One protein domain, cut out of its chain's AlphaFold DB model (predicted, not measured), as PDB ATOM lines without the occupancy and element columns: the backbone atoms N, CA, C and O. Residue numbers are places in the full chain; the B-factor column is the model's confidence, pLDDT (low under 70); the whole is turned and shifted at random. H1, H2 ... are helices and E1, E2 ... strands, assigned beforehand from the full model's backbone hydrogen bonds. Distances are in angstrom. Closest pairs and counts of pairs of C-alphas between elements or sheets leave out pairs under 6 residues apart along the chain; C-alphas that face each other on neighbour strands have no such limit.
ATOM      1  N   LEU A 581     175.934   6.741 156.973       85.25
ATOM      2  CA  LEU A 581     176.902   7.564 156.239       85.25
ATOM      3  C   LEU A 581     177.520   6.804 155.060       85.25
ATOM      4  O   LEU A 581     177.803   7.390 154.015       85.25
ATOM      5  N   SER A 582     177.739   5.499 155.221       84.75
ATOM      6  CA  SER A 582     178.191   4.616 154.144       84.75
ATOM      7  C   SER A 582     177.879   3.155 154.445       84.75
ATOM      8  O   SER A 582     177.968   2.718 155.593       84.75
ATOM      9  N   ILE A 583     177.593   2.397 153.389       87.88
ATOM     10  CA  ILE A 583     177.514   0.936 153.412       87.88
ATOM     11  C   ILE A 583     178.700   0.407 152.606       87.88
ATOM     12  O   ILE A 583     178.975   0.907 151.514       87.88
ATOM     13  N   MET A 584     179.406  -0.579 153.146       83.88
ATOM     14  CA  MET A 584     180.491  -1.291 152.477       83.88
ATOM     15  C   MET A 584     180.113  -2.768 152.376       83.88
ATOM     16  O   MET A 584     179.615  -3.356 153.336       83.88
ATOM     17  N   LEU A 585     180.338  -3.351 151.203       84.25
ATOM     18  CA  LEU A 585     180.033  -4.742 150.884       84.25
ATOM     19  C   LEU A 585     181.348  -5.464 150.600       84.25
ATOM     20  O   LEU A 585     182.166  -4.940 149.847       84.25
ATOM     21  N   ASN A 586     181.551  -6.645 151.182       78.19
ATOM     22  CA  ASN A 586     182.719  -7.474 150.890       78.19
ATOM     23  C   ASN A 586     182.319  -8.945 150.700       78.19
ATOM     24  O   ASN A 586     181.736  -9.564 151.593       78.19
ATOM     25  N   THR A 587     182.624  -9.499 149.528       73.81
ATOM     26  CA  THR A 587     182.398 -10.905 149.181       73.81
ATOM     27  C   THR A 587     183.669 -11.706 149.422       73.81
ATOM     28  O   THR A 587     184.631 -11.577 148.668       73.81
ATOM     29  N   LYS A 588     183.651 -12.569 150.437       62.34
ATOM     30  CA  LYS A 588     184.794 -13.419 150.800       62.34
ATOM     31  C   LYS A 588     185.040 -14.525 149.768       62.34
ATOM     32  O   LYS A 588     186.167 -14.781 149.372       62.34
ATOM     33  N   ASP A 589     183.948 -15.164 149.364       62.38
ATOM     34  CA  ASP A 589     183.846 -16.248 148.389       62.38
ATOM     35  C   ASP A 589     182.451 -16.141 147.743       62.38
ATOM     36  O   ASP A 589     181.589 -15.410 148.238       62.38
ATOM     37  N   SER A 590     182.157 -16.915 146.691       62.19
ATOM     38  CA  SER A 590     180.833 -16.902 146.031       62.19
ATOM     39  C   SER A 590     179.651 -17.314 146.928       62.19
ATOM     40  O   SER A 590     178.508 -17.236 146.488       62.19
ATOM     41  N   SER A 591     179.915 -17.770 148.157       69.31
ATOM     42  CA  SER A 591     178.933 -18.232 149.145       69.31
ATOM     43  C   SER A 591     178.768 -17.315 150.369       69.31
ATOM     44  O   SER A 591     177.936 -17.611 151.226       69.31
ATOM     45  N   SER A 592     179.532 -16.221 150.512       76.44
ATOM     46  CA  SER A 592     179.368 -15.327 151.675       76.44
ATOM     47  C   SER A 592     179.672 -13.853 151.405       76.44
ATOM     48  O   SER A 592     180.679 -13.492 150.790       76.44
ATOM     49  N   LEU A 593     178.782 -12.999 151.912       82.62
ATOM     50  CA  LEU A 593     178.804 -11.545 151.774       82.62
ATOM     51  C   LEU A 593     178.732 -10.911 153.167       82.62
ATOM     52  O   LEU A 593     177.779 -11.144 153.903       82.62
ATOM     53  N   HIS A 594     179.717 -10.087 153.511       83.06
ATOM     54  CA  HIS A 594     179.692  -9.259 154.711       83.06
ATOM     55  C   HIS A 594     179.208  -7.849 154.355       83.06
ATOM     56  O   HIS A 594     179.640  -7.264 153.356       83.06
ATOM     57  N   ILE A 595     178.321  -7.301 155.183       87.75
ATOM     58  CA  ILE A 595     177.781  -5.946 155.055       87.75
ATOM     59  C   ILE A 595     178.215  -5.139 156.269       87.75
ATOM     60  O   ILE A 595     177.948  -5.510 157.411       87.75
ATOM     61  N   TYR A 596     178.833  -3.994 156.015       86.94
ATOM     62  CA  TYR A 596     179.279  -3.070 157.044       86.94
ATOM     63  C   TYR A 596     178.570  -1.738 156.879       86.94
ATOM     64  O   TYR A 596     178.614  -1.131 155.809       86.94
ATOM     65  N   VAL A 597     177.920  -1.271 157.941       90.88
ATOM     66  CA  VAL A 597     177.141  -0.032 157.936       90.88
ATOM     67  C   VAL A 597     177.778   0.950 158.909       90.88
ATOM     68  O   VAL A 597     177.790   0.725 160.119       90.88
ATOM     69  N   LEU A 598     178.331   2.036 158.373       89.69
ATOM     70  CA  LEU A 598     178.897   3.133 159.150       89.69
ATOM     71  C   LEU A 598     177.818   4.194 159.375       89.69
ATOM     72  O   LEU A 598     177.319   4.786 158.418       89.69
ATOM     73  N   CYS A 599     177.499   4.471 160.636       90.81
ATOM     74  CA  CYS A 599     176.477   5.431 161.042       90.81
ATOM     75  C   CYS A 599     177.051   6.583 161.882       90.81
ATOM     76  O   CYS A 599     178.041   6.428 162.606       90.81
ATOM     77  N   GLY A 600     176.398   7.745 161.835       88.12
ATOM     78  CA  GLY A 600     176.728   8.927 162.637       88.12
ATOM     79  C   GLY A 600     176.207  10.228 162.019       88.12
ATOM     80  O   GLY A 600     175.491  10.203 161.027       88.12
ATOM     81  N   SER A 601     176.603  11.369 162.590       79.50
ATOM     82  CA  SER A 601     176.517  12.684 161.928       79.50
ATOM     83  C   SER A 601     177.897  13.061 161.391       79.50
ATOM     84  O   SER A 601     178.893  12.815 162.074       79.50
ATOM     85  N   SER A 602     177.964  13.687 160.214       68.19
ATOM     86  CA  SER A 602     179.199  14.247 159.644       68.19
ATOM     87  C   SER A 602     179.914  15.217 160.590       68.19
ATOM     88  O   SER A 602     181.139  15.238 160.607       68.19
ATOM     89  N   GLU A 603     179.159  15.954 161.406       70.81
ATOM     90  CA  GLU A 603     179.643  16.997 162.326       70.81
ATOM     91  C   GLU A 603     180.240  16.430 163.621       70.81
ATOM     92  O   GLU A 603     181.067  17.060 164.273       70.81
ATOM     93  N   SER A 604     179.840  15.218 164.016       80.56
ATOM     94  CA  SER A 604     180.452  14.542 165.160       80.56
ATOM     95  C   SER A 604     181.800  13.938 164.760       80.56
ATOM     96  O   SER A 604     181.986  13.565 163.605       80.56
ATOM     97  N   CYS A 605     182.701  13.697 165.714       82.81
ATOM     98  CA  CYS A 605     183.831  12.773 165.520       82.81
ATOM     99  C   CYS A 605     183.470  11.313 165.874       82.81
ATOM    100  O   CYS A 605     184.184  10.381 165.503       82.81
ATOM    101  N   LYS A 606     182.350  11.090 166.579       86.56
ATOM    102  CA  LYS A 606     181.883   9.764 167.003       86.56
ATOM    103  C   LYS A 606     181.103   9.081 165.876       86.56
ATOM    104  O   LYS A 606     180.217   9.680 165.264       86.56
ATOM    105  N   ARG A 607     181.418   7.819 165.597       88.94
ATOM    106  CA  ARG A 607     180.748   6.963 164.607       88.94
ATOM    107  C   ARG A 607     180.381   5.627 165.241       88.94
ATOM    108  O   ARG A 607     180.934   5.241 166.268       88.94
ATOM    109  N   PHE A 608     179.485   4.903 164.590       90.69
ATOM    110  CA  PHE A 608     179.135   3.532 164.935       90.69
ATOM    111  C   PHE A 608     179.299   2.669 163.691       90.69
ATOM    112  O   PHE A 608     178.803   3.033 162.630       90.69
ATOM    113  N   LEU A 609     180.002   1.552 163.812       91.06
ATOM    114  CA  LEU A 609     180.136   0.557 162.756       91.06
ATOM    115  C   LEU A 609     179.294  -0.654 163.141       91.06
ATOM    116  O   LEU A 609     179.513  -1.211 164.213       91.06
ATOM    117  N   TYR A 610     178.366  -1.059 162.282       91.50
ATOM    118  CA  TYR A 610     177.570  -2.279 162.413       91.50
ATOM    119  C   TYR A 610     178.033  -3.297 161.371       91.50
ATOM    120  O   TYR A 610     178.374  -2.913 160.254       91.50
ATOM    121  N   VAL A 611     178.041  -4.576 161.739       89.94
ATOM    122  CA  VAL A 611     178.515  -5.689 160.910       89.94
ATOM    123  C   VAL A 611     177.416  -6.730 160.778       89.94
ATOM    124  O   VAL A 611     176.839  -7.152 161.783       89.94
ATOM    125  N   TYR A 612     177.180  -7.176 159.551       88.31
ATOM    126  CA  TYR A 612     176.276  -8.268 159.218       88.31
ATOM    127  C   TYR A 612     176.974  -9.267 158.297       88.31
ATOM    128  O   TYR A 612     177.838  -8.884 157.507       88.31
ATOM    129  N   ASP A 613     176.558 -10.527 158.357       86.31
ATOM    130  CA  ASP A 613     176.915 -11.554 157.383       86.31
ATOM    131  C   ASP A 613     175.682 -12.045 156.615       86.31
ATOM    132  O   ASP A 613     174.541 -11.934 157.063       86.31
ATOM    133  N   ILE A 614     175.915 -12.572 155.419       84.06
ATOM    134  CA  ILE A 614     174.954 -13.331 154.630       84.06
ATOM    135  C   ILE A 614     175.674 -14.599 154.186       84.06
ATOM    136  O   ILE A 614     176.721 -14.535 153.537       84.06
ATOM    137  N   THR A 615     175.086 -15.749 154.501       78.56
ATOM    138  CA  THR A 615     175.503 -17.049 153.969       78.56
ATOM    139  C   THR A 615     174.593 -17.425 152.803       78.56
ATOM    140  O   THR A 615     173.421 -17.750 152.983       78.56
ATOM    141  N   LEU A 616     175.141 -17.355 151.590       70.50
ATOM    142  CA  LEU A 616     174.490 -17.768 150.349       70.50
ATOM    143  C   LEU A 616     174.599 -19.295 150.230       70.50
ATOM    144  O   LEU A 616     175.438 -19.823 149.502       70.50
ATOM    145  N   ASN A 617     173.772 -19.996 151.002       64.00
ATOM    146  CA  ASN A 617     173.542 -21.430 150.839       64.00
ATOM    147  C   ASN A 617     172.439 -21.659 149.793       64.00
ATOM    148  O   ASN A 617     171.552 -20.821 149.650       64.00
ATOM    149  N   ASP A 618     172.426 -22.831 149.146       55.31
ATOM    150  CA  ASP A 618     171.452 -23.199 148.093       55.31
ATOM    151  C   ASP A 618     169.969 -23.182 148.546       55.31
ATOM    152  O   ASP A 618     169.053 -23.280 147.730       55.31
ATOM    153  N   HIS A 619     169.717 -23.021 149.848       54.34
ATOM    154  CA  HIS A 619     168.407 -22.708 150.414       54.34
ATOM    155  C   HIS A 619     168.297 -21.202 150.701       54.34
ATOM    156  O   HIS A 619     168.634 -20.721 151.788       54.34
ATOM    157  N   HIS A 620     167.818 -20.473 149.692       58.75
ATOM    158  CA  HIS A 620     167.500 -19.046 149.727       58.75
ATOM    159  C   HIS A 620     166.386 -18.735 150.740       58.75
ATOM    160  O   HIS A 620     165.221 -18.856 150.391       58.75
ATOM    161  N   GLU A 621     166.714 -18.330 151.976       58.06
ATOM    162  CA  GLU A 621     165.679 -17.850 152.923       58.06
ATOM    163  C   GLU A 621     166.189 -17.068 154.153       58.06
ATOM    164  O   GLU A 621     165.388 -16.668 154.998       58.06
ATOM    165  N   LYS A 622     167.505 -16.839 154.317       72.00
ATOM    166  CA  LYS A 622     168.035 -16.181 155.529       72.00
ATOM    167  C   LYS A 622     168.329 -14.686 155.344       72.00
ATOM    168  O   LYS A 622     169.129 -14.344 154.472       72.00
ATOM    169  N   PRO A 623     167.754 -13.807 156.190       77.56
ATOM    170  CA  PRO A 623     168.107 -12.392 156.218       77.56
ATOM    171  C   PRO A 623     169.555 -12.205 156.720       77.56
ATOM    172  O   PRO A 623     170.075 -13.095 157.399       77.56
ATOM    173  N   PRO A 624     170.209 -11.061 156.442       85.69
ATOM    174  CA  PRO A 624     171.534 -10.750 156.985       85.69
ATOM    175  C   PRO A 624     171.620 -10.933 158.513       85.69
ATOM    176  O   PRO A 624     170.898 -10.278 159.276       85.69
ATOM    177  N   ASN A 625     172.506 -11.802 159.001       86.50
ATOM    178  CA  ASN A 625     172.662 -12.008 160.441       86.50
ATOM    179  C   ASN A 625     173.523 -10.886 161.014       86.50
ATOM    180  O   ASN A 625     174.556 -10.534 160.452       86.50
ATOM    181  N   PHE A 626     173.119 -10.320 162.146       88.25
ATOM    182  CA  PHE A 626     173.917  -9.313 162.838       88.25
ATOM    183  C   PHE A 626     175.099  -9.967 163.567       88.25
ATOM    184  O   PHE A 626     174.899 -10.790 164.459       88.25
ATOM    185  N   VAL A 627     176.321  -9.578 163.200       86.38
ATOM    186  CA  VAL A 627     177.576 -10.138 163.731       86.38
ATOM    187  C   VAL A 627     178.083  -9.327 164.923       86.38
ATOM    188  O   VAL A 627     178.526  -9.882 165.928       86.38
ATOM    189  N   GLY A 628     178.030  -7.998 164.830       87.25
ATOM    190  CA  GLY A 628     178.627  -7.131 165.838       87.25
ATOM    191  C   GLY A 628     178.467  -5.647 165.547       87.25
ATOM    192  O   GLY A 628     178.038  -5.238 164.470       87.25
ATOM    193  N   TYR A 629     178.839  -4.821 166.518       91.75
ATOM    194  CA  TYR A 629     178.944  -3.378 166.328       91.75
ATOM    195  C   TYR A 629     180.070  -2.814 167.181       91.75
ATOM    196  O   TYR A 629     180.377  -3.350 168.239       91.75
ATOM    197  N   THR A 630     180.653  -1.692 166.787       91.06
ATOM    198  CA  THR A 630     181.588  -0.969 167.651       91.06
ATOM    199  C   THR A 630     181.439   0.538 167.492       91.06
ATOM    200  O   THR A 630     180.963   1.035 166.470       91.06
ATOM    201  N   THR A 631     181.827   1.276 168.529       91.25
ATOM    202  CA  THR A 631     181.910   2.737 168.470       91.25
ATOM    203  C   THR A 631     183.306   3.124 168.005       91.25
ATOM    204  O   THR A 631     184.292   2.654 168.563       91.25
ATOM    205  N   LEU A 632     183.391   4.014 167.024       88.94
ATOM    206  CA  LEU A 632     184.641   4.613 166.572       88.94
ATOM    207  C   LEU A 632     184.664   6.079 167.009       88.94
ATOM    208  O   LEU A 632     183.633   6.756 166.991       88.94
ATOM    209  N   LEU A 633     185.839   6.593 167.342       88.12
ATOM    210  CA  LEU A 633     186.071   8.017 167.517       88.12
ATOM    211  C   LEU A 633     187.225   8.431 166.614       88.12
ATOM    212  O   LEU A 633     188.376   8.060 166.841       88.12
ATOM    213  N   LEU A 634     186.876   9.177 165.569       83.31
ATOM    214  CA  LEU A 634     187.834   9.798 164.667       83.31
ATOM    215  C   LEU A 634     188.608  10.895 165.431       83.31
ATOM    216  O   LEU A 634     188.038  11.506 166.342       83.31
ATOM    217  N   PRO A 635     189.881  11.160 165.093       73.88
ATOM    218  CA  PRO A 635     190.599  12.321 165.611       73.88
ATOM    219  C   PRO A 635     189.891  13.625 165.203       73.88
ATOM    220  O   PRO A 635     189.246  13.692 164.155       73.88
ATOM    221  N   SER A 636     190.005  14.656 166.046       61.06
ATOM    222  CA  SER A 636     189.419  15.975 165.767       61.06
ATOM    223  C   SER A 636     190.087  16.613 164.550       61.06
ATOM    224  O   SER A 636     191.310  16.563 164.420       61.06
ATOM    225  N   LEU A 637     189.295  17.284 163.710       50.28
ATOM    226  CA  LEU A 637     189.793  18.062 162.572       50.28
ATOM    227  C   LEU A 637     190.797  19.149 163.010       50.28
ATOM    228  O   LEU A 637     191.707  19.475 162.261       50.28
ATOM    229  N   GLU A 638     190.697  19.641 164.250       42.03
ATOM    230  CA  GLU A 638     191.636  20.609 164.844       42.03
ATOM    231  C   GLU A 638     193.054  20.048 165.082       42.03
ATOM    232  O   GLU A 638     193.983  20.820 165.304       42.03
ATOM    233  N   GLN A 639     193.237  18.722 165.058       42.31
ATOM    234  CA  GLN A 639     194.547  18.065 165.209       42.31
ATOM    235  C   GLN A 639     195.143  17.585 163.877       42.31
ATOM    236  O   GLN A 639     196.293  17.148 163.854       42.31
ATOM    237  N   ALA A 640     194.406  17.693 162.768       41.59
ATOM    238  CA  ALA A 640     194.941  17.452 161.435       41.59
ATOM    239  C   ALA A 640     195.647  18.722 160.929       41.59
ATOM    240  O   ALA A 640     195.037  19.592 160.315       41.59
ATOM    241  N   SER A 641     196.958  18.825 161.167       35.72
ATOM    242  CA  SER A 641     197.818  19.905 160.645       35.72
ATOM    243  C   SER A 641     198.056  19.843 159.124       35.72
ATOM    244  O   SER A 641     198.860  20.599 158.584       35.72
ATOM    245  N   THR A 642     197.344  18.957 158.430       40.62
ATOM    246  CA  THR A 642     197.295  18.792 156.978       40.62
ATOM    247  C   THR A 642     195.848  18.938 156.517       40.62
ATOM    248  O   THR A 642     194.943  18.284 157.037       40.62
ATOM    249  N   GLY A 643     195.625  19.832 155.551       36.69
ATOM    250  CA  GLY A 643     194.285  20.243 155.140       36.69
ATOM    251  C   GLY A 643     193.390  19.091 154.666       36.69
ATOM    252  O   GLY A 643     193.833  18.159 153.999       36.69
ATOM    253  N   ASN A 644     192.093  19.220 154.955       36.50
ATOM    254  CA  ASN A 644     191.004  18.479 154.311       36.50
ATOM    255  C   ASN A 644     191.065  16.942 154.443       36.50
ATOM    256  O   ASN A 644     190.782  16.215 153.489       36.50
ATOM    257  N   SER A 645     191.365  16.413 155.635       40.56
ATOM    258  CA  SER A 645     191.367  14.963 155.864       40.56
ATOM    259  C   SER A 645     189.952  14.353 155.813       40.56
ATOM    260  O   SER A 645     189.204  14.374 156.794       40.56
ATOM    261  N   THR A 646     189.612  13.696 154.701       44.62
ATOM    262  CA  THR A 646     188.421  12.835 154.513       44.62
ATOM    263  C   THR A 646     188.547  11.484 155.246       44.62
ATOM    264  O   THR A 646     188.158  10.421 154.752       44.62
ATOM    265  N   LEU A 647     189.077  11.526 156.473       47.91
ATOM    266  CA  LEU A 647     189.604  10.386 157.227       47.91
ATOM    267  C   LEU A 647     188.585   9.260 157.461       47.91
ATOM    268  O   LEU A 647     188.954   8.090 157.542       47.91
ATOM    269  N   GLY A 648     187.292   9.596 157.495       47.75
ATOM    270  CA  GLY A 648     186.199   8.628 157.608       47.75
ATOM    271  C   GLY A 648     186.106   7.608 156.463       47.75
ATOM    272  O   GLY A 648     185.391   6.624 156.623       47.75
ATOM    273  N   ARG A 649     186.810   7.813 155.336       51.66
ATOM    274  CA  ARG A 649     186.973   6.811 154.261       51.66
ATOM    275  C   ARG A 649     188.417   6.347 154.054       51.66
ATOM    276  O   ARG A 649     188.617   5.191 153.708       51.66
ATOM    277  N   SER A 650     189.420   7.205 154.254       59.53
ATOM    278  CA  SER A 650     190.831   6.835 154.041       59.53
ATOM    279  C   SER A 650     191.468   6.075 155.212       59.53
ATOM    280  O   SER A 650     192.519   5.465 155.035       59.53
ATOM    281  N   GLY A 651     190.847   6.093 156.396       75.44
ATOM    282  CA  GLY A 651     191.385   5.473 157.609       75.44
ATOM    283  C   GLY A 651     190.852   4.083 157.963       75.44
ATOM    284  O   GLY A 651     191.250   3.566 159.004       75.44
ATOM    285  N   ILE A 652     189.952   3.494 157.162       83.31
ATOM    286  CA  ILE A 652     189.276   2.216 157.456       83.31
ATOM    287  C   ILE A 652     189.039   1.425 156.158       83.31
ATOM    288  O   ILE A 652     188.362   1.926 155.264       83.31
ATOM    289  N   GLN A 653     189.532   0.184 156.062       84.62
ATOM    290  CA  GLN A 653     189.279  -0.731 154.930       84.62
ATOM    291  C   GLN A 653     189.221  -2.200 155.391       84.62
ATOM    292  O   GLN A 653     189.617  -2.520 156.509       84.62
ATOM    293  N   PHE A 654     188.732  -3.104 154.539       80.94
ATOM    294  CA  PHE A 654     188.653  -4.541 154.835       80.94
ATOM    295  C   PHE A 654     189.847  -5.312 154.312       80.94
ATOM    296  O   PHE A 654     190.314  -5.048 153.206       80.94
ATOM    297  N   THR A 655     190.256  -6.345 155.046       81.81
ATOM    298  CA  THR A 655     191.063  -7.410 154.448       81.81
ATOM    299  C   THR A 655     190.324  -8.004 153.233       81.81
ATOM    300  O   THR A 655     189.090  -8.042 153.233       81.81
ATOM    301  N   PRO A 656     191.027  -8.469 152.182       77.94
ATOM    302  CA  PRO A 656     190.377  -8.946 150.953       77.94
ATOM    303  C   PRO A 656     189.446 -10.149 151.149       77.94
ATOM    304  O   PRO A 656     188.559 -10.373 150.339       77.94
ATOM    305  N   ASP A 657     189.605 -10.895 152.244       74.81
ATOM    306  CA  ASP A 657     188.719 -11.993 152.646       74.81
ATOM    307  C   ASP A 657     187.497 -11.546 153.478       74.81
ATOM    308  O   ASP A 657     186.727 -12.385 153.945       74.81
ATOM    309  N   GLY A 658     187.348 -10.244 153.733       76.06
ATOM    310  CA  GLY A 658     186.240  -9.646 154.478       76.06
ATOM    311  C   GLY A 658     186.168  -9.983 155.968       76.06
ATOM    312  O   GLY A 658     185.202  -9.587 156.607       76.06
ATOM    313  N   GLN A 659     187.147 -10.691 156.540       77.12
ATOM    314  CA  GLN A 659     187.073 -11.151 157.935       77.12
ATOM    315  C   GLN A 659     187.513 -10.094 158.953       77.12
ATOM    316  O   GLN A 659     187.044 -10.103 160.094       77.12
ATOM    317  N   PHE A 660     188.421  -9.195 158.565       85.19
ATOM    318  CA  PHE A 660     189.046  -8.246 159.478       85.19
ATOM    319  C   PHE A 660     188.997  -6.817 158.943       85.19
ATOM    320  O   PHE A 660     189.011  -6.555 157.739       85.19
ATOM    321  N   LEU A 661     188.959  -5.878 159.881       87.12
ATOM    322  CA  LEU A 661     189.006  -4.451 159.621       87.12
ATOM    323  C   LEU A 661     190.443  -3.967 159.822       87.12
ATOM    324  O   LEU A 661     191.026  -4.188 160.884       87.12
ATOM    325  N   VAL A 662     191.002  -3.301 158.820       88.44
ATOM    326  CA  VAL A 662     192.269  -2.577 158.925       88.44
ATOM    327  C   VAL A 662     191.953  -1.107 159.164       88.44
ATOM    328  O   VAL A 662     191.057  -0.548 158.529       88.44
ATOM    329  N   LEU A 663     192.661  -0.486 160.102       88.25
ATOM    330  CA  LEU A 663     192.413   0.887 160.526       88.25
ATOM    331  C   LEU A 663     193.676   1.601 161.005       88.25
ATOM    332  O   LEU A 663     194.580   0.987 161.570       88.25
ATOM    333  N   LEU A 664     193.707   2.918 160.801       86.88
ATOM    334  CA  LEU A 664     194.723   3.799 161.380       86.88
ATOM    335  C   LEU A 664     194.575   3.842 162.906       86.88
ATOM    336  O   LEU A 664     193.475   4.049 163.420       86.88
ATOM    337  N   SER A 665     195.689   3.746 163.630       82.19
ATOM    338  CA  SER A 665     195.721   3.865 165.096       82.19
ATOM    339  C   SER A 665     195.206   5.196 165.650       82.19
ATOM    340  O   SER A 665     194.824   5.257 166.818       82.19
ATOM    341  N   SER A 666     195.143   6.245 164.823       79.31
ATOM    342  CA  SER A 666     194.536   7.534 165.176       79.31
ATOM    343  C   SER A 666     193.031   7.434 165.464       79.31
ATOM    344  O   SER A 666     192.477   8.299 166.144       79.31
ATOM    345  N   ILE A 667     192.363   6.373 164.997       85.50
ATOM    346  CA  ILE A 667     190.953   6.086 165.273       85.50
ATOM    347  C   ILE A 667     190.849   5.324 166.599       85.50
ATOM    348  O   ILE A 667     191.273   4.174 166.708       85.50
ATOM    349  N   ARG A 668     190.241   5.943 167.620       86.88
ATOM    350  CA  ARG A 668     190.053   5.311 168.938       86.88
ATOM    351  C   ARG A 668     188.815   4.409 168.940       86.88
ATOM    352  O   ARG A 668     187.736   4.833 168.528       86.88
ATOM    353  N   ILE A 669     188.958   3.177 169.436       88.25
ATOM    354  CA  ILE A 669     187.908   2.141 169.458       88.25
ATOM    355  C   ILE A 669     187.963   1.383 170.804       88.25
ATOM    356  O   ILE A 669     189.062   1.132 171.305       88.25
ATOM    357  N   PRO A 670     186.832   0.988 171.426       89.44
ATOM    358  CA  PRO A 670     186.853   0.148 172.624       89.44
ATOM    359  C   PRO A 670     187.498  -1.220 172.361       89.44
ATOM    360  O   PRO A 670     187.039  -1.971 171.503       89.44
ATOM    361  N   CYS A 671     188.506  -1.583 173.154       88.50
ATOM    362  CA  CYS A 671     189.210  -2.873 173.063       88.50
ATOM    363  C   CYS A 671     188.804  -3.880 174.154       88.50
ATOM    364  O   CYS A 671     189.413  -4.939 174.296       88.50
ATOM    365  N   CYS A 672     187.801  -3.558 174.975       87.00
ATOM    366  CA  CYS A 672     187.356  -4.417 176.070       87.00
ATOM    367  C   CYS A 672     185.834  -4.380 176.254       87.00
ATOM    368  O   CYS A 672     185.150  -3.458 175.808       87.00
ATOM    369  N   ARG A 673     185.309  -5.356 177.004       87.69
ATOM    370  CA  ARG A 673     183.870  -5.531 177.284       87.69
ATOM    371  C   ARG A 673     183.200  -4.373 178.042       87.69
ATOM    372  O   ARG A 673     181.987  -4.392 178.186       87.69
ATOM    373  N   MET A 674     183.957  -3.370 178.496       87.06
ATOM    374  CA  MET A 674     183.398  -2.119 179.028       87.06
ATOM    375  C   MET A 674     182.778  -1.243 177.924       87.06
ATOM    376  O   MET A 674     182.046  -0.311 178.235       87.06
ATOM    377  N   GLN A 675     183.103  -1.496 176.646       87.38
ATOM    378  CA  GLN A 675     182.598  -0.774 175.462       87.38
ATOM    379  C   GLN A 675     182.854   0.752 175.472       87.38
ATOM    380  O   GLN A 675     182.356   1.490 174.622       87.38
ATOM    381  N   SER A 676     183.671   1.233 176.412       86.81
ATOM    382  CA  SER A 676     184.062   2.634 176.548       86.81
ATOM    383  C   SER A 676     185.400   2.888 175.859       86.81
ATOM    384  O   SER A 676     186.376   2.167 176.086       86.81
ATOM    385  N   ILE A 677     185.438   3.939 175.037       85.75
ATOM    386  CA  ILE A 677     186.654   4.425 174.373       85.75
ATOM    387  C   ILE A 677     187.666   4.918 175.412       85.75
ATOM    388  O   ILE A 677     188.851   4.633 175.286       85.75
ATOM    389  N   ASP A 678     187.198   5.582 176.470       86.12
ATOM    390  CA  ASP A 678     188.028   6.177 177.525       86.12
ATOM    391  C   ASP A 678     188.238   5.207 178.711       86.12
ATOM    392  O   ASP A 678     188.368   5.606 179.867       86.12
ATOM    393  N   CYS A 679     188.234   3.895 178.445       87.12
ATOM    394  CA  CYS A 679     188.458   2.875 179.467       87.12
ATOM    395  C   CYS A 679     189.944   2.769 179.854       87.12
ATOM    396  O   CYS A 679     190.786   2.454 179.018       87.12
ATOM    397  N   SER A 680     190.252   2.910 181.144       87.06
ATOM    398  CA  SER A 680     191.623   2.844 181.685       87.06
ATOM    399  C   SER A 680     192.147   1.426 181.978       87.06
ATOM    400  O   SER A 680     193.145   1.279 182.684       87.06
ATOM    401  N   CYS A 681     191.479   0.365 181.502       88.12
ATOM    402  CA  CYS A 681     191.948  -1.013 181.711       88.12
ATOM    403  C   CYS A 681     193.256  -1.290 180.945       88.12
ATOM    404  O   CYS A 681     193.561  -0.606 179.969       88.12
ATOM    405  N   SER A 682     194.016  -2.314 181.350       85.00
ATOM    406  CA  SER A 682     195.314  -2.650 180.738       85.00
ATOM    407  C   SER A 682     195.239  -2.832 179.218       85.00
ATOM    408  O   SER A 682     196.057  -2.255 178.508       85.00
ATOM    409  N   LEU A 683     194.230  -3.552 178.715       82.06
ATOM    410  CA  LEU A 683     194.024  -3.776 177.277       82.06
ATOM    411  C   LEU A 683     193.805  -2.460 176.511       82.06
ATOM    412  O   LEU A 683     194.522  -2.176 175.555       82.06
ATOM    413  N   CYS A 684     192.867  -1.621 176.959       82.69
ATOM    414  CA  CYS A 684     192.602  -0.333 176.312       82.69
ATOM    415  C   CYS A 684     193.771   0.651 176.464       82.69
ATOM    416  O   CYS A 684     194.035   1.417 175.546       82.69
ATOM    417  N   LYS A 685     194.514   0.612 177.577       78.50
ATOM    418  CA  LYS A 685     195.688   1.468 177.798       78.50
ATOM    419  C   LYS A 685     196.854   1.122 176.863       78.50
ATOM    420  O   LYS A 685     197.579   2.024 176.455       78.50
ATOM    421  N   VAL A 686     197.035  -0.157 176.526       67.88
ATOM    422  CA  VAL A 686     198.033  -0.598 175.535       67.88
ATOM    423  C   VAL A 686     197.630  -0.164 174.122       67.88
ATOM    424  O   VAL A 686     198.487   0.293 173.372       67.88
ATOM    425  N   ASP A 687     196.343  -0.242 173.772       66.81
ATOM    426  CA  ASP A 687     195.863   0.141 172.436       66.81
ATOM    427  C   ASP A 687     195.750   1.667 172.219       66.81
ATOM    428  O   ASP A 687     195.929   2.148 171.103       66.81
ATOM    429  N   GLN A 688     195.505   2.444 173.281       63.34
ATOM    430  CA  GLN A 688     195.500   3.917 173.254       63.34
ATOM    431  C   GLN A 688     196.901   4.549 173.263       63.34
ATOM    432  O   GLN A 688     197.014   5.770 173.138       63.34
ATOM    433  N   CYS A 689     197.967   3.770 173.475       53.62
ATOM    434  CA  CYS A 689     199.326   4.294 173.405       53.62
ATOM    435  C   CYS A 689     199.565   4.802 171.979       53.62
ATOM    436  O   CYS A 689     199.406   4.016 171.057       53.62
ATOM    437  N   GLY A 690     199.872   6.097 171.811       58.94
ATOM    438  CA  GLY A 690     199.866   6.823 170.529       58.94
ATOM    439  C   GLY A 690     200.905   6.341 169.520       58.94
ATOM    440  O   GLY A 690     201.884   7.025 169.237       58.94
ATOM    441  N   ASP A 691     200.690   5.140 169.009       65.19
ATOM    442  CA  ASP A 691     201.459   4.519 167.960       65.19
ATOM    443  C   ASP A 691     200.917   4.937 166.598       65.19
ATOM    444  O   ASP A 691     199.713   5.027 166.367       65.19
ATOM    445  N   ASN A 692     201.833   5.147 165.672       74.06
ATOM    446  CA  ASN A 692     201.531   5.687 164.360       74.06
ATOM    447  C   ASN A 692     201.363   4.560 163.326       74.06
ATOM    448  O   ASN A 692     201.926   4.596 162.236       74.06
ATOM    449  N   SER A 693     200.622   3.519 163.714       82.44
ATOM    450  CA  SER A 693     200.596   2.221 163.033       82.44
ATOM    451  C   SER A 693     199.250   1.904 162.367       82.44
ATOM    452  O   SER A 693     198.280   2.664 162.467       82.44
ATOM    453  N   LEU A 694     199.196   0.764 161.667       88.00
ATOM    454  CA  LEU A 694     197.946   0.169 161.196       88.00
ATOM    455  C   LEU A 694     197.569  -1.013 162.086       88.00
ATOM    456  O   LEU A 694     198.339  -1.962 162.239       88.00
ATOM    457  N   LYS A 695     196.353  -0.993 162.618       88.25
ATOM    458  CA  LYS A 695     195.766  -2.088 163.392       88.25
ATOM    459  C   LYS A 695     194.916  -2.953 162.466       88.25
ATOM    460  O   LYS A 695     194.124  -2.426 161.690       88.25
ATOM    461  N   ILE A 696     195.049  -4.273 162.568       89.19
ATOM    462  CA  ILE A 696     194.122  -5.239 161.960       89.19
ATOM    463  C   ILE A 696     193.317  -5.863 163.094       89.19
ATOM    464  O   ILE A 696     193.901  -6.359 164.061       89.19
ATOM    465  N   VAL A 697     191.988  -5.818 163.013       88.31
ATOM    466  CA  VAL A 697     191.098  -6.153 164.133       88.31
ATOM    467  C   VAL A 697     189.881  -6.961 163.686       88.31
ATOM    468  O   VAL A 697     189.408  -6.839 162.557       88.31
ATOM    469  N   SER A 698     189.323  -7.746 164.605       88.56
ATOM    470  CA  SER A 698     187.979  -8.320 164.486       88.56
ATOM    471  C   SER A 698     186.976  -7.479 165.286       88.56
ATOM    472  O   SER A 698     187.310  -6.974 166.362       88.56
ATOM    473  N   VAL A 699     185.756  -7.307 164.769       88.00
ATOM    474  CA  VAL A 699     184.681  -6.529 165.411       88.00
ATOM    475  C   VAL A 699     183.747  -7.474 166.168       88.00
ATOM    476  O   VAL A 699     183.138  -8.351 165.565       88.00
ATOM    477  N   ASN A 700     183.607  -7.273 167.480       87.50
ATOM    478  CA  ASN A 700     182.686  -8.021 168.339       87.50
ATOM    479  C   ASN A 700     181.465  -7.151 168.712       87.50
ATOM    480  O   ASN A 700     181.223  -6.091 168.136       87.50
ATOM    481  N   LEU A 701     180.696  -7.574 169.720       87.88
ATOM    482  CA  LEU A 701     179.585  -6.807 170.293       87.88
ATOM    483  C   LEU A 701     180.090  -5.708 171.251       87.88
ATOM    484  O   LEU A 701     180.331  -5.939 172.437       87.88
ATOM    485  N   GLY A 702     180.244  -4.502 170.710       85.75
ATOM    486  CA  GLY A 702     180.600  -3.257 171.396       85.75
ATOM    487  C   GLY A 702     182.101  -3.016 171.597       85.75
ATOM    488  O   GLY A 702     182.471  -2.012 172.202       85.75
ATOM    489  N   TYR A 703     182.965  -3.915 171.120       88.88
ATOM    490  CA  TYR A 703     184.422  -3.808 171.242       88.88
ATOM    491  C   TYR A 703     185.151  -4.571 170.126       88.88
ATOM    492  O   TYR A 703     184.574  -5.448 169.480       88.88
ATOM    493  N   ILE A 704     186.433  -4.278 169.919       90.69
ATOM    494  CA  ILE A 704     187.300  -4.970 168.954       90.69
ATOM    495  C   ILE A 704     188.295  -5.923 169.623       90.69
ATOM    496  O   ILE A 704     188.702  -5.717 170.764       90.69
ATOM    497  N   SER A 705     188.712  -6.944 168.877       89.19
ATOM    498  CA  SER A 705     189.861  -7.795 169.199       89.19
ATOM    499  C   SER A 705     191.002  -7.456 168.241       89.19
ATOM    500  O   SER A 705     190.868  -7.680 167.037       89.19
ATOM    501  N   LEU A 706     192.111  -6.920 168.755       86.62
ATOM    502  CA  LEU A 706     193.322  -6.656 167.968       86.62
ATOM    503  C   LEU A 706     193.944  -7.984 167.517       86.62
ATOM    504  O   LEU A 706     194.267  -8.810 168.361       86.62
ATOM    505  N   LEU A 707     194.104  -8.177 166.206       85.75
ATOM    506  CA  LEU A 707     194.724  -9.365 165.612       85.75
ATOM    507  C   LEU A 707     196.226  -9.161 165.401       85.75
ATOM    508  O   LEU A 707     197.034 -10.021 165.740       85.75
ATOM    509  N   THR A 708     196.601  -8.023 164.816       85.81
ATOM    510  CA  THR A 708     197.997  -7.654 164.557       85.81
ATOM    511  C   THR A 708     198.132  -6.146 164.353       85.81
ATOM    512  O   THR A 708     197.140  -5.422 164.229       85.81
ATOM    513  N   LYS A 709     199.376  -5.676 164.320       86.50
ATOM    514  CA  LYS A 709     199.761  -4.271 164.272       86.50
ATOM    515  C   LYS A 709     200.950  -4.103 163.327       86.50
ATOM    516  O   LYS A 709     202.020  -4.651 163.580       86.50
ATOM    517  N   LEU A 710     200.762  -3.380 162.228       86.50
ATOM    518  CA  LEU A 710     201.811  -3.107 161.245       86.50
ATOM    519  C   LEU A 710     202.502  -1.806 161.640       86.50
ATOM    520  O   LEU A 710     201.890  -0.746 161.542       86.50
ATOM    521  N   MET A 711     203.747  -1.907 162.107       84.00
ATOM    522  CA  MET A 711     204.532  -0.807 162.675       84.00
ATOM    523  C   MET A 711     205.530  -0.253 161.639       84.00
ATOM    524  O   MET A 711     206.614  -0.821 161.491       84.00
ATOM    525  N   PRO A 712     205.199   0.826 160.909       79.62
ATOM    526  CA  PRO A 712     206.175   1.583 160.134       79.62
ATOM    527  C   PRO A 712     207.062   2.451 161.038       79.62
ATOM    528  O   PRO A 712     206.847   2.566 162.246       79.62
ATOM    529  N   SER A 713     208.070   3.074 160.432       76.06
ATOM    530  CA  SER A 713     209.045   3.958 161.086       76.06
ATOM    531  C   SER A 713     208.466   5.274 161.619       76.06
ATOM    532  O   SER A 713     209.080   5.891 162.489       76.06
ATOM    533  N   GLY A 714     207.305   5.704 161.124       74.94
ATOM    534  CA  GLY A 714     206.675   6.978 161.468       74.94
ATOM    535  C   GLY A 714     205.183   7.014 161.128       74.94
ATOM    536  O   GLY A 714     204.543   5.976 160.997       74.94
ATOM    537  N   THR A 715     204.614   8.216 161.016       78.25
ATOM    538  CA  THR A 715     203.170   8.460 160.833       78.25
ATOM    539  C   THR A 715     202.615   7.922 159.524       78.25
ATOM    540  O   THR A 715     202.925   8.471 158.473       78.25
ATOM    541  N   VAL A 716     201.723   6.926 159.577       80.31
ATOM    542  CA  VAL A 716     200.846   6.617 158.436       80.31
ATOM    543  C   VAL A 716     199.764   7.686 158.312       80.31
ATOM    544  O   VAL A 716     198.912   7.803 159.193       80.31
ATOM    545  N   SER A 717     199.748   8.414 157.196       75.06
ATOM    546  CA  SER A 717     198.656   9.336 156.850       75.06
ATOM    547  C   SER A 717     197.514   8.632 156.121       75.06
ATOM    548  O   SER A 717     196.344   8.940 156.355       75.06
ATOM    549  N   PHE A 718     197.827   7.674 155.244       77.19
ATOM    550  CA  PHE A 718     196.828   6.888 154.522       77.19
ATOM    551  C   PHE A 718     197.341   5.499 154.144       77.19
ATOM    552  O   PHE A 718     198.543   5.261 154.013       77.19
ATOM    553  N   PHE A 719     196.402   4.582 153.921       87.06
ATOM    554  CA  PHE A 719     196.692   3.250 153.407       87.06
ATOM    555  C   PHE A 719     195.638   2.797 152.393       87.06
ATOM    556  O   PHE A 719     194.537   3.341 152.309       87.06
ATOM    557  N   LEU A 720     196.005   1.789 151.611       87.31
ATOM    558  CA  LEU A 720     195.170   1.124 150.629       87.31
ATOM    559  C   LEU A 720     195.395  -0.381 150.721       87.31
ATOM    560  O   LEU A 720     196.532  -0.857 150.760       87.31
ATOM    561  N   ILE A 721     194.304  -1.131 150.707       84.94
ATOM    562  CA  ILE A 721     194.322  -2.573 150.535       84.94
ATOM    563  C   ILE A 721     194.171  -2.862 149.048       84.94
ATOM    564  O   ILE A 721     193.178  -2.500 148.423       84.94
ATOM    565  N   SER A 722     195.199  -3.484 148.480       79.38
ATOM    566  CA  SER A 722     195.251  -3.871 147.076       79.38
ATOM    567  C   SER A 722     195.098  -5.381 146.956       79.38
ATOM    568  O   SER A 722     195.796  -6.157 147.620       79.38
ATOM    569  N   GLU A 723     194.179  -5.813 146.099       71.25
ATOM    570  CA  GLU A 723     193.991  -7.226 145.798       71.25
ATOM    571  C   GLU A 723     195.273  -7.855 145.203       71.25
ATOM    572  O   GLU A 723     196.031  -7.198 144.486       71.25
ATOM    573  N   PRO A 724     195.546  -9.143 145.475       70.44
ATOM    574  CA  PRO A 724     194.726 -10.049 146.274       70.44
ATOM    575  C   PRO A 724     194.962  -9.946 147.787       70.44
ATOM    576  O   PRO A 724     194.134 -10.454 148.526       70.44
ATOM    577  N   ASN A 725     196.086  -9.379 148.255       80.56
ATOM    578  CA  ASN A 725     196.518  -9.478 149.661       80.56
ATOM    579  C   ASN A 725     197.562  -8.424 150.105       80.56
ATOM    580  O   ASN A 725     198.309  -8.661 151.051       80.56
ATOM    581  N   TYR A 726     197.671  -7.267 149.455       84.75
ATOM    582  CA  TYR A 726     198.681  -6.259 149.807       84.75
ATOM    583  C   TYR A 726     198.096  -5.140 150.670       84.75
ATOM    584  O   TYR A 726     197.040  -4.601 150.352       84.75
ATOM    585  N   VAL A 727     198.803  -4.749 151.733       89.06
ATOM    586  CA  VAL A 727     198.555  -3.490 152.454       89.06
ATOM    587  C   VAL A 727     199.646  -2.514 152.044       89.06
ATOM    588  O   VAL A 727     200.819  -2.754 152.317       89.06
ATOM    589  N   VAL A 728     199.263  -1.427 151.382       87.94
ATOM    590  CA  VAL A 728     200.160  -0.345 150.969       87.94
ATOM    591  C   VAL A 728     199.874   0.863 151.849       87.94
ATOM    592  O   VAL A 728     198.728   1.295 151.918       87.94
ATOM    593  N   ALA A 729     200.881   1.426 152.511       87.62
ATOM    594  CA  ALA A 729     200.714   2.610 153.350       87.62
ATOM    595  C   ALA A 729     201.759   3.673 153.041       87.62
ATOM    596  O   ALA A 729     202.934   3.359 152.843       87.62
ATOM    597  N   ALA A 730     201.324   4.928 153.032       84.69
ATOM    598  CA  ALA A 730     202.205   6.075 152.908       84.69
ATOM    599  C   ALA A 730     202.480   6.668 154.290       84.69
ATOM    600  O   ALA A 730     201.565   6.892 155.085       84.69
ATOM    601  N   GLU A 731     203.757   6.914 154.552       83.94
ATOM    602  CA  GLU A 731     204.233   7.616 155.732       83.94
ATOM    603  C   GLU A 731     204.415   9.112 155.422       83.94
ATOM    604  O   GLU A 731     204.838   9.470 154.322       83.94
ATOM    605  N   ASP A 732     204.190   9.993 156.400       74.75
ATOM    606  CA  ASP A 732     204.385  11.450 156.263       74.75
ATOM    607  C   ASP A 732     205.823  11.826 155.853       74.75
ATOM    608  O   ASP A 732     206.062  12.846 155.205       74.75
ATOM    609  N   SER A 733     206.791  10.959 156.166       76.81
ATOM    610  CA  SER A 733     208.191  11.041 155.730       76.81
ATOM    611  C   SER A 733     208.413  10.718 154.240       76.81
ATOM    612  O   SER A 733     209.556  10.691 153.784       76.81
ATOM    613  N   ARG A 734     207.336  10.500 153.469       77.81
ATOM    614  CA  ARG A 734     207.305  10.058 152.059       77.81
ATOM    615  C   ARG A 734     207.780   8.620 151.822       77.81
ATOM    616  O   ARG A 734     207.998   8.234 150.673       77.81
ATOM    617  N   ASN A 735     207.905   7.814 152.875       82.38
ATOM    618  CA  ASN A 735     208.162   6.382 152.744       82.38
ATOM    619  C   ASN A 735     206.886   5.632 152.337       82.38
ATOM    620  O   ASN A 735     205.804   5.909 152.852       82.38
ATOM    621  N   LEU A 736     207.020   4.660 151.432       87.69
ATOM    622  CA  LEU A 736     205.939   3.753 151.046       87.69
ATOM    623  C   LEU A 736     206.221   2.362 151.615       87.69
ATOM    624  O   LEU A 736     207.205   1.721 151.247       87.69
ATOM    625  N   HIS A 737     205.341   1.887 152.490       85.31
ATOM    626  CA  HIS A 737     205.412   0.557 153.085       85.31
ATOM    627  C   HIS A 737     204.464  -0.390 152.352       85.31
ATOM    628  O   HIS A 737     203.333  -0.020 152.036       85.31
ATOM    629  N   VAL A 738     204.914  -1.617 152.079       88.75
ATOM    630  CA  VAL A 738     204.109  -2.657 151.423       88.75
ATOM    631  C   VAL A 738     204.225  -3.954 152.216       88.75
ATOM    632  O   VAL A 738     205.278  -4.587 152.234       88.75
ATOM    633  N   TRP A 739     203.130  -4.368 152.850       88.25
ATOM    634  CA  TRP A 739     203.017  -5.652 153.543       88.25
ATOM    635  C   TRP A 739     202.173  -6.637 152.736       88.25
ATOM    636  O   TRP A 739     201.290  -6.246 151.972       88.25
ATOM    637  N   ILE A 740     202.422  -7.929 152.943       84.00
ATOM    638  CA  ILE A 740     201.648  -9.022 152.348       84.00
ATOM    639  C   ILE A 740     200.841  -9.699 153.454       84.00
ATOM    640  O   ILE A 740     201.405 -10.202 154.424       84.00
ATOM    641  N   MET A 741     199.522  -9.740 153.295       78.69
ATOM    642  CA  MET A 741     198.618 -10.532 154.120       78.69
ATOM    643  C   MET A 741     198.746 -11.998 153.724       78.69
ATOM    644  O   MET A 741     198.151 -12.467 152.756       78.69
TER     645      MET A 741
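Overview. This is residues 581 to 741 of the 750 residues of the protein "FYR C-terminal domain-containing protein" of Aegilops tauschii subsp. strangulata (UniProt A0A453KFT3). A strongly twisted slab of four long strands, E1 to E4, stands beside a loose sandwich whose two small sheets, E5 to E8 and E9 to E11, are partly face to face with their strands crossed. The short helix H2 and the long stretch before it, residues 665 to 681, lie off to one side of the sandwich. The printed part has 161 residues with eleven named strands and two named helices, in the order E1 E2 E3 E4 H1 E5 E6 H2 E7 E8 E9 E10 E11; it is mostly strand. Each sheet is antiparallel and runs in chain order, and the whole is compact, with a radius of gyration of the C-alphas of 16.1 A and spans of 52 by 35 by 31 A.

Arrangement. Start at the largest sheet, a meander of E1, residues 581 to 589, E2, 592 to 600, E3, 606 to 615, and E4, 625 to 633, each strand the antiparallel neighbour of the one before. Look for N 584 and O 596, 2.8 A apart, between E1 and E2, N 597 and O 610, 2.9 A, between E2 and E3, and N 609 and O 630, 2.9 A, between E3 and E4, each within hydrogen-bond range. Next comes the sheet of E5, residues 652 to 654, E6, 661 to 664, E7, 694 to 699, and E8, 704 to 710, also strongly twisted; N 653 and O 662, 3.0 A, N 663 and O 695, 2.9 A, and N 696 and O 708, 2.9 A, are within range. The closest C-alphas of E4 and E7 are those of Gly 628 and Val 699, 6.1 A apart. E9, residues 716 to 722, E10, 726 to 731, and E11, 736 to 740, form a second meander, with N 720 and O 728, 2.8 A, and N 727 and O 739, 2.9 A, within range. It makes a sandwich, two sheets face to face, with the sheet of E5 to E8; the parts that face each other are 9.7 A apart centre to centre. H1, residues 647 to 650, only grazes the first and third sheets. H2, residues 682 to 687, is on no sheet; its O i to N i+4 pairs are within range, and H1 is too short for such a pair.

Along the chain. Find C-alpha 581 at (176.902, 7.564, 156.239), where E1 begins and runs 26.0 A. E2 measures 26.7 A, E3 30.5 A and E4 25.1 A. E11 ends at C-alpha 740, (201.648, -9.022, 152.348).

Size, cuts and confidence. The C-alphas farthest apart, of His 619 and Ser 641, are 52.8 A apart. The printed part has no cut; E4 to H1 and E6 to H2 are long links. Mean pLDDT of the printed part is 78.3, with residues 636 to 650 among those under 70.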